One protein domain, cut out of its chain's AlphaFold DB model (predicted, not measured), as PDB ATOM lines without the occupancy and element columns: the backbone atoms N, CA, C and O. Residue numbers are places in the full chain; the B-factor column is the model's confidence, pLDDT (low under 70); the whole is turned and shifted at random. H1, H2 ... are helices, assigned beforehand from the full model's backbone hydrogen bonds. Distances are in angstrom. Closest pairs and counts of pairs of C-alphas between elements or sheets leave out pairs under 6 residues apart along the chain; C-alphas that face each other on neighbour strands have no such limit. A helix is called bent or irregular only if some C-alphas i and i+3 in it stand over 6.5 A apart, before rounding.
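What this domain is: This is residues 147 to 201 of the 207 residues of an uncharacterized protein of Catenaria anguillulae PL171 (UniProt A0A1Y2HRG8). Two long helices, H1 and H2, lie side by side as a helical hairpin; after H2 the chain folds back along it as a stretch without a named element, residues 188 to 194, on the side of H2 away from H1. This return leads to a small third helix, H3, which packs crosswise on the first residues of H2, near the end of the hairpin where H1 passes into H2. The printed part has 55 residues with three named helices in the order H1, H2, H3 and no named strand, and its class is all helix. It is compact, with a radius of gyration of the C-alphas of 10.8 A, and elongated in outline, spanning 30 by 18 by 14 A.

How they stand to each other: H1, residues 147 to 162, touches H2, residues 169 to 187, with 29 pairs of C-alphas within 8 A. The closest C-alphas of the two are those of Ser 162 and Arg 172, 4.1 A apart. They run opposite ways at a shallow tilt of 24 degrees, a helical hairpin, and their centres are 9.4 A apart. H3, residues 195 to 200, touches H2 with 7 pairs of C-alphas within 8 A, and on the side of H2 with residues 169 to 176 alone. The closest C-alphas here are those of Ile 173 and Val 198, 6.5 A apart. The lines of H2 and H3 are about perpendicular, at 79 degrees. H1 and H3 are close but not clearly touching: their closest C-alphas, those of Ser 162 and Val 198, are 6.3 A apart, and their lines are about perpendicular, at 77 degrees. In H1, H2 and H3 every pair of O i and N i+4 is within hydrogen-bond range.

Where its parts are: H1 begins at C-alpha 147, at (-5.736, -29.275, -3.216), and measures 22.7 A from first to last C-alpha, ending at Ser 162. H2, the longest helix with 19 residues, measures 26.2 A, from C-alpha 169 at (-2.366, -56.945, -13.696) to C-alpha 187 at (-1.085, -30.858, -15.943). H3 has 6 residues from Ala 195 to Glu 200 and ends at C-alpha 200, at (7.439, -54.113, -16.816). None of the three helices is bent.

The domain as a whole: The two C-alphas farthest apart are those of Lys 147 and Gln 196, at 31.6 A, and the first and last printed C-alphas, of Lys 147 and Gly 201, are 27.8 A apart. The printed part has no cut. The link from H1 to H2, 6 residues, and the link from H2 to H3, 7 residues, are both short. The mean pLDDT of the printed part of this model is 96.9, and no printed residue is under 70.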
ATOM      1  N   LYS A 147      -5.044 -28.413  -2.250       93.88
ATOM      2  CA  LYS A 147      -5.736 -29.275  -3.216       93.88
ATOM      3  C   LYS A 147      -4.785 -29.837  -4.270       93.88
ATOM      4  O   LYS A 147      -4.793 -31.044  -4.515       93.88
ATOM      5  N   VAL A 148      -3.898 -29.013  -4.831       94.31
ATOM      6  CA  VAL A 148      -2.857 -29.465  -5.772       94.31
ATOM      7  C   VAL A 148      -1.945 -30.498  -5.110       94.31
ATOM      8  O   VAL A 148      -1.677 -31.561  -5.673       94.31
ATOM      9  N   LYS A 149      -1.517 -30.242  -3.873       96.25
ATOM     10  CA  LYS A 149      -0.677 -31.170  -3.108       96.25
ATOM     11  C   LYS A 149      -1.387 -32.490  -2.814       96.25
ATOM     12  O   LYS A 149      -0.751 -33.546  -2.800       96.25
ATOM     13  N   GLU A 150      -2.691 -32.459  -2.561       96.31
ATOM     14  CA  GLU A 150      -3.505 -33.662  -2.392       96.31
ATOM     15  C   GLU A 150      -3.592 -34.480  -3.689       96.31
ATOM     16  O   GLU A 150      -3.404 -35.698  -3.647       96.31
ATOM     17  N   LEU A 151      -3.802 -33.822  -4.836       96.19
ATOM     18  CA  LEU A 151      -3.802 -34.474  -6.149       96.19
ATOM     19  C   LEU A 151      -2.465 -35.168  -6.423       96.19
ATOM     20  O   LEU A 151      -2.465 -36.355  -6.736       96.19
ATOM     21  N   ILE A 152      -1.335 -34.487  -6.194       97.56
ATOM     22  CA  ILE A 152       0.016 -35.057  -6.367       97.56
ATOM     23  C   ILE A 152       0.217 -36.295  -5.484       97.56
ATOM     24  O   ILE A 152       0.753 -37.309  -5.930       97.56
ATOM     25  N   ARG A 153      -0.225 -36.249  -4.219       98.00
ATOM     26  CA  ARG A 153      -0.118 -37.405  -3.312       98.00
ATOM     27  C   ARG A 153      -0.956 -38.587  -3.789       98.00
ATOM     28  O   ARG A 153      -0.479 -39.720  -3.739       98.00
ATOM     29  N   LYS A 154      -2.192 -38.340  -4.235       98.12
ATOM     30  CA  LYS A 154      -3.078 -39.385  -4.774       98.12
ATOM     31  C   LYS A 154      -2.502 -39.979  -6.058       98.12
ATOM     32  O   LYS A 154      -2.436 -41.200  -6.170       98.12
ATOM     33  N   GLU A 155      -2.044 -39.133  -6.976       98.06
ATOM     34  CA  GLU A 155      -1.362 -39.512  -8.218       98.06
ATOM     35  C   GLU A 155      -0.179 -40.444  -7.911       98.06
ATOM     36  O   GLU A 155      -0.165 -41.591  -8.361       98.06
ATOM     37  N   ALA A 156       0.745 -40.017  -7.044       97.75
ATOM     38  CA  ALA A 156       1.912 -40.807  -6.653       97.75
ATOM     39  C   ALA A 156       1.540 -42.148  -5.993       97.75
ATOM     40  O   ALA A 156       2.171 -43.172  -6.266       97.75
ATOM     41  N   ALA A 157       0.499 -42.175  -5.155       98.38
ATOM     42  CA  ALA A 157       0.020 -43.409  -4.538       98.38
ATOM     43  C   ALA A 157      -0.523 -44.404  -5.578       98.38
ATOM     44  O   ALA A 157      -0.278 -45.609  -5.469       98.38
ATOM     45  N   TYR A 158      -1.234 -43.919  -6.600       98.25
ATOM     46  CA  TYR A 158      -1.743 -44.760  -7.683       98.25
ATOM     47  C   TYR A 158      -0.633 -45.282  -8.602       98.25
ATOM     48  O   TYR A 158      -0.684 -46.458  -8.968       98.25
ATOM     49  N   VAL A 159       0.388 -44.469  -8.903       97.62
ATOM     50  CA  VAL A 159       1.593 -44.912  -9.633       97.62
ATOM     51  C   VAL A 159       2.335 -45.991  -8.842       97.62
ATOM     52  O   VAL A 159       2.631 -47.061  -9.364       97.62
ATOM     53  N   ALA A 160       2.558 -45.780  -7.543       97.75
ATOM     54  CA  ALA A 160       3.188 -46.796  -6.703       97.75
ATOM     55  C   ALA A 160       2.376 -48.104  -6.684       97.75
ATOM     56  O   ALA A 160       2.940 -49.193  -6.756       97.75
ATOM     57  N   ALA A 161       1.043 -48.018  -6.628       98.12
ATOM     58  CA  ALA A 161       0.164 -49.183  -6.641       98.12
ATOM     59  C   ALA A 161       0.125 -49.928  -7.990       98.12
ATOM     60  O   ALA A 161      -0.182 -51.124  -7.996       98.12
ATOM     61  N   SER A 162       0.400 -49.266  -9.121       98.00
ATOM     62  CA  SER A 162       0.477 -49.926 -10.432       98.00
ATOM     63  C   SER A 162       1.794 -50.680 -10.634       98.00
ATOM     64  O   SER A 162       1.811 -51.692 -11.334       98.00
ATOM     65  N   HIS A 163       2.874 -50.261  -9.972       97.19
ATOM     66  CA  HIS A 163       4.179 -50.936 -10.008       97.19
ATOM     67  C   HIS A 163       4.301 -52.133  -9.052       97.19
ATOM     68  O   HIS A 163       5.293 -52.855  -9.089       97.19
ATOM     69  N   ARG A 164       3.293 -52.388  -8.211       97.06
ATOM     70  CA  ARG A 164       3.290 -53.503  -7.252       97.06
ATOM     71  C   ARG A 164       3.084 -54.865  -7.937       97.06
ATOM     72  O   ARG A 164       1.990 -55.095  -8.457       97.06
ATOM     73  N   PRO A 165       4.068 -55.790  -7.915       94.94
ATOM     74  CA  PRO A 165       3.971 -57.078  -8.608       94.94
ATOM     75  C   PRO A 165       3.048 -58.080  -7.900       94.94
ATOM     76  O   PRO A 165       2.578 -59.026  -8.521       94.94
ATOM     77  N   ASP A 166       2.755 -57.864  -6.615       95.94
ATOM     78  CA  ASP A 166       1.860 -58.692  -5.799       95.94
ATOM     79  C   ASP A 166       0.373 -58.519  -6.156       95.94
ATOM     80  O   ASP A 166      -0.473 -59.305  -5.729       95.94
ATOM     81  N   ARG A 167       0.031 -57.496  -6.947       96.19
ATOM     82  CA  ARG A 167      -1.347 -57.162  -7.323       96.19
ATOM     83  C   ARG A 167      -1.656 -57.664  -8.742       96.19
ATOM     84  O   ARG A 167      -0.808 -57.524  -9.622       96.19
ATOM     85  N   PRO A 168      -2.865 -58.197  -9.019       97.69
ATOM     86  CA  PRO A 168      -3.199 -58.666 -10.361       97.69
ATOM     87  C   PRO A 168      -3.084 -57.543 -11.400       97.69
ATOM     88  O   PRO A 168      -3.399 -56.383 -11.114       97.69
ATOM     89  N   LEU A 169      -2.656 -57.897 -12.617       97.19
ATOM     90  CA  LEU A 169      -2.366 -56.945 -13.696       97.19
ATOM     91  C   LEU A 169      -3.554 -56.023 -14.002       97.19
ATOM     92  O   LEU A 169      -3.379 -54.816 -14.118       97.19
ATOM     93  N   THR A 170      -4.772 -56.566 -14.033       97.38
ATOM     94  CA  THR A 170      -6.013 -55.796 -14.236       97.38
ATOM     95  C   THR A 170      -6.153 -54.661 -13.229       97.38
ATOM     96  O   THR A 170      -6.399 -53.513 -13.583       97.38
ATOM     97  N   LYS A 171      -5.903 -54.962 -11.956       98.25
ATOM     98  CA  LYS A 171      -5.957 -53.999 -10.868       98.25
ATOM     99  C   LYS A 171      -4.839 -52.964 -10.974       98.25
ATOM    100  O   LYS A 171      -5.101 -51.778 -10.764       98.25
ATOM    101  N   ARG A 172      -3.621 -53.376 -11.339       98.19
ATOM    102  CA  ARG A 172      -2.501 -52.454 -11.599       98.19
ATOM    103  C   ARG A 172      -2.825 -51.478 -12.734       98.19
ATOM    104  O   ARG A 172      -2.580 -50.286 -12.572       98.19
ATOM    105  N   ILE A 173      -3.441 -51.959 -13.815       98.12
ATOM    106  CA  ILE A 173      -3.895 -51.133 -14.943       98.12
ATOM    107  C   ILE A 173      -4.965 -50.133 -14.491       98.12
ATOM    108  O   ILE A 173      -4.821 -48.949 -14.777       98.12
ATOM    109  N   GLU A 174      -5.978 -50.561 -13.724       98.06
ATOM    110  CA  GLU A 174      -6.987 -49.646 -13.154       98.06
ATOM    111  C   GLU A 174      -6.331 -48.520 -12.332       98.06
ATOM    112  O   GLU A 174      -6.751 -47.366 -12.390       98.06
ATOM    113  N   SER A 175      -5.285 -48.834 -11.561       98.12
ATOM    114  CA  SER A 175      -4.543 -47.825 -10.793       98.12
ATOM    115  C   SER A 175      -3.734 -46.889 -11.683       98.12
ATOM    116  O   SER A 175      -3.765 -45.685 -11.454       98.12
ATOM    117  N   ALA A 176      -3.064 -47.411 -12.711       98.06
ATOM    118  CA  ALA A 176      -2.330 -46.587 -13.665       98.06
ATOM    119  C   ALA A 176      -3.266 -45.636 -14.433       98.06
ATOM    120  O   ALA A 176      -2.932 -44.471 -14.616       98.06
ATOM    121  N   GLN A 177      -4.466 -46.090 -14.808       98.00
ATOM    122  CA  GLN A 177      -5.487 -45.243 -15.435       98.00
ATOM    123  C   GLN A 177      -5.935 -44.109 -14.507       98.00
ATOM    124  O   GLN A 177      -5.925 -42.955 -14.916       98.00
ATOM    125  N   ARG A 178      -6.221 -44.402 -13.231       98.12
ATOM    126  CA  ARG A 178      -6.560 -43.354 -12.250       98.12
ATOM    127  C   ARG A 178      -5.425 -42.356 -12.033       98.12
ATOM    128  O   ARG A 178      -5.692 -41.174 -11.837       98.12
ATOM    129  N   ALA A 179      -4.174 -42.816 -12.051       98.06
ATOM    130  CA  ALA A 179      -3.022 -41.919 -12.008       98.06
ATOM    131  C   ALA A 179      -2.983 -41.006 -13.242       98.06
ATOM    132  O   ALA A 179      -2.774 -39.808 -13.091       98.06
ATOM    133  N   ALA A 180      -3.238 -41.551 -14.436       97.88
ATOM    134  CA  ALA A 180      -3.294 -40.780 -15.675       97.88
ATOM    135  C   ALA A 180      -4.393 -39.706 -15.644       97.88
ATOM    136  O   ALA A 180      -4.138 -38.579 -16.053       97.88
ATOM    137  N   ASP A 181      -5.572 -40.034 -15.112       97.81
ATOM    138  CA  ASP A 181      -6.693 -39.093 -15.006       97.81
ATOM    139  C   ASP A 181      -6.387 -37.955 -14.011       97.81
ATOM    140  O   ASP A 181      -6.688 -36.792 -14.273       97.81
ATOM    141  N   LEU A 182      -5.744 -38.260 -12.875       97.69
ATOM    142  CA  LEU A 182      -5.300 -37.236 -11.917       97.69
ATOM    143  C   LEU A 182      -4.166 -36.368 -12.476       97.69
ATOM    144  O   LEU A 182      -4.129 -35.165 -12.223       97.69
ATOM    145  N   HIS A 183      -3.252 -36.969 -13.238       97.56
ATOM    146  CA  HIS A 183      -2.173 -36.253 -13.908       97.56
ATOM    147  C   HIS A 183      -2.724 -35.276 -14.953       97.56
ATOM    148  O   HIS A 183      -2.291 -34.127 -14.996       97.56
ATOM    149  N   GLU A 184      -3.732 -35.693 -15.722       97.12
ATOM    150  CA  GLU A 184      -4.439 -34.847 -16.688       97.12
ATOM    151  C   GLU A 184      -5.161 -33.688 -16.002       97.12
ATOM    152  O   GLU A 184      -5.019 -32.547 -16.429       97.12
ATOM    153  N   GLN A 185      -5.835 -33.938 -14.876       95.81
ATOM    154  CA  GLN A 185      -6.449 -32.870 -14.080       95.81
ATOM    155  C   GLN A 185      -5.431 -31.833 -13.583       95.81
ATOM    156  O   GLN A 185      -5.766 -30.658 -13.463       95.81
ATOM    157  N   ARG A 186      -4.198 -32.257 -13.275       95.62
ATOM    158  CA  ARG A 186      -3.153 -31.379 -12.730       95.62
ATOM    159  C   ARG A 186      -2.325 -30.667 -13.803       95.62
ATOM    160  O   ARG A 186      -1.884 -29.548 -13.571       95.62
ATOM    161  N   THR A 187      -2.047 -31.326 -14.924       96.06
ATOM    162  CA  THR A 187      -1.085 -30.858 -15.943       96.06
ATOM    163  C   THR A 187      -1.724 -30.525 -17.287       96.06
ATOM    164  O   THR A 187      -1.094 -29.872 -18.114       96.06
ATOM    165  N   GLY A 188      -2.954 -30.985 -17.528       96.25
ATOM    166  CA  GLY A 188      -3.622 -30.907 -18.826       96.25
ATOM    167  C   GLY A 188      -3.137 -31.936 -19.852       96.25
ATOM    168  O   GLY A 188      -3.597 -31.904 -20.989       96.25
ATOM    169  N   ARG A 189      -2.221 -32.843 -19.486       96.06
ATOM    170  CA  ARG A 189      -1.745 -33.931 -20.352       96.06
ATOM    171  C   ARG A 189      -1.998 -35.274 -19.698       96.06
ATOM    172  O   ARG A 189      -1.914 -35.400 -18.481       96.06
ATOM    173  N   ARG A 190      -2.295 -36.298 -20.496       96.31
ATOM    174  CA  ARG A 190      -2.581 -37.643 -19.982       96.31
ATOM    175  C   ARG A 190      -1.358 -38.546 -20.105       96.31
ATOM    176  O   ARG A 190      -0.660 -38.526 -21.115       96.31
ATOM    177  N   LEU A 191      -1.130 -39.391 -19.102       96.56
ATOM    178  CA  LEU A 191      -0.094 -40.426 -19.166       96.56
ATOM    179  C   LEU A 191      -0.504 -41.554 -20.125       96.56
ATOM    180  O   LEU A 191      -1.627 -42.063 -20.074       96.56
ATOM    181  N   LYS A 192       0.429 -42.007 -20.962       96.56
ATOM    182  CA  LYS A 192       0.253 -43.142 -21.869       96.56
ATOM    183  C   LYS A 192       0.403 -44.461 -21.115       96.56
ATOM    184  O   LYS A 192       1.488 -45.034 -21.004       96.56
ATOM    185  N   VAL A 193      -0.717 -44.967 -20.617       96.38
ATOM    186  CA  VAL A 193      -0.776 -46.247 -19.907       96.38
ATOM    187  C   VAL A 193      -0.984 -47.389 -20.902       96.38
ATOM    188  O   VAL A 193      -2.016 -47.467 -21.565       96.38
ATOM    189  N   THR A 194      -0.026 -48.312 -20.978       96.44
ATOM    190  CA  THR A 194      -0.168 -49.589 -21.697       96.44
ATOM    191  C   THR A 194       0.012 -50.751 -20.725       96.44
ATOM    192  O   THR A 194       0.708 -50.623 -19.716       96.44
ATOM    193  N   ALA A 195      -0.604 -51.900 -21.021       95.69
ATOM    194  CA  ALA A 195      -0.455 -53.099 -20.192       95.69
ATOM    195  C   ALA A 195       1.020 -53.510 -20.048       95.69
ATOM    196  O   ALA A 195       1.449 -53.851 -18.950       95.69
ATOM    197  N   GLN A 196       1.796 -53.367 -21.126       95.75
ATOM    198  CA  GLN A 196       3.226 -53.654 -21.145       95.75
ATOM    199  C   GLN A 196       4.013 -52.760 -20.176       95.75
ATOM    200  O   GLN A 196       4.753 -53.270 -19.343       95.75
ATOM    201  N   PHE A 197       3.798 -51.437 -20.200       96.56
ATOM    202  CA  PHE A 197       4.482 -50.536 -19.265       96.56
ATOM    203  C   PHE A 197       4.124 -50.829 -17.808       96.56
ATOM    204  O   PHE A 197       4.971 -50.714 -16.924       96.56
ATOM    205  N   VAL A 198       2.865 -51.197 -17.549       96.94
ATOM    206  CA  VAL A 198       2.428 -51.578 -16.206       96.94
ATOM    207  C   VAL A 198       3.132 -52.850 -15.765       96.94
ATOM    208  O   VAL A 198       3.651 -52.861 -14.655       96.94
ATOM    209  N   GLU A 199       3.161 -53.886 -16.604       96.00
ATOM    210  CA  GLU A 199       3.768 -55.184 -16.309       96.00
ATOM    211  C   GLU A 199       5.270 -55.067 -16.032       96.00
ATOM    212  O   GLU A 199       5.719 -55.526 -14.979       96.00
ATOM    213  N   GLU A 200       5.994 -54.362 -16.905       95.25
ATOM    214  CA  GLU A 200       7.439 -54.113 -16.816       95.25
ATOM    215  C   GLU A 200       7.823 -53.120 -15.701       95.25
ATOM    216  O   GLU A 200       8.996 -53.011 -15.349       95.25
ATOM    217  N   GLY A 201       6.857 -52.394 -15.123       92.38
ATOM    218  CA  GLY A 201       7.123 -51.384 -14.089       92.38
ATOM    219  C   GLY A 201       7.827 -50.134 -14.626       92.38
ATOM    220  O   GLY A 201       8.545 -49.454 -13.896       92.38
TER     221      GLY A 201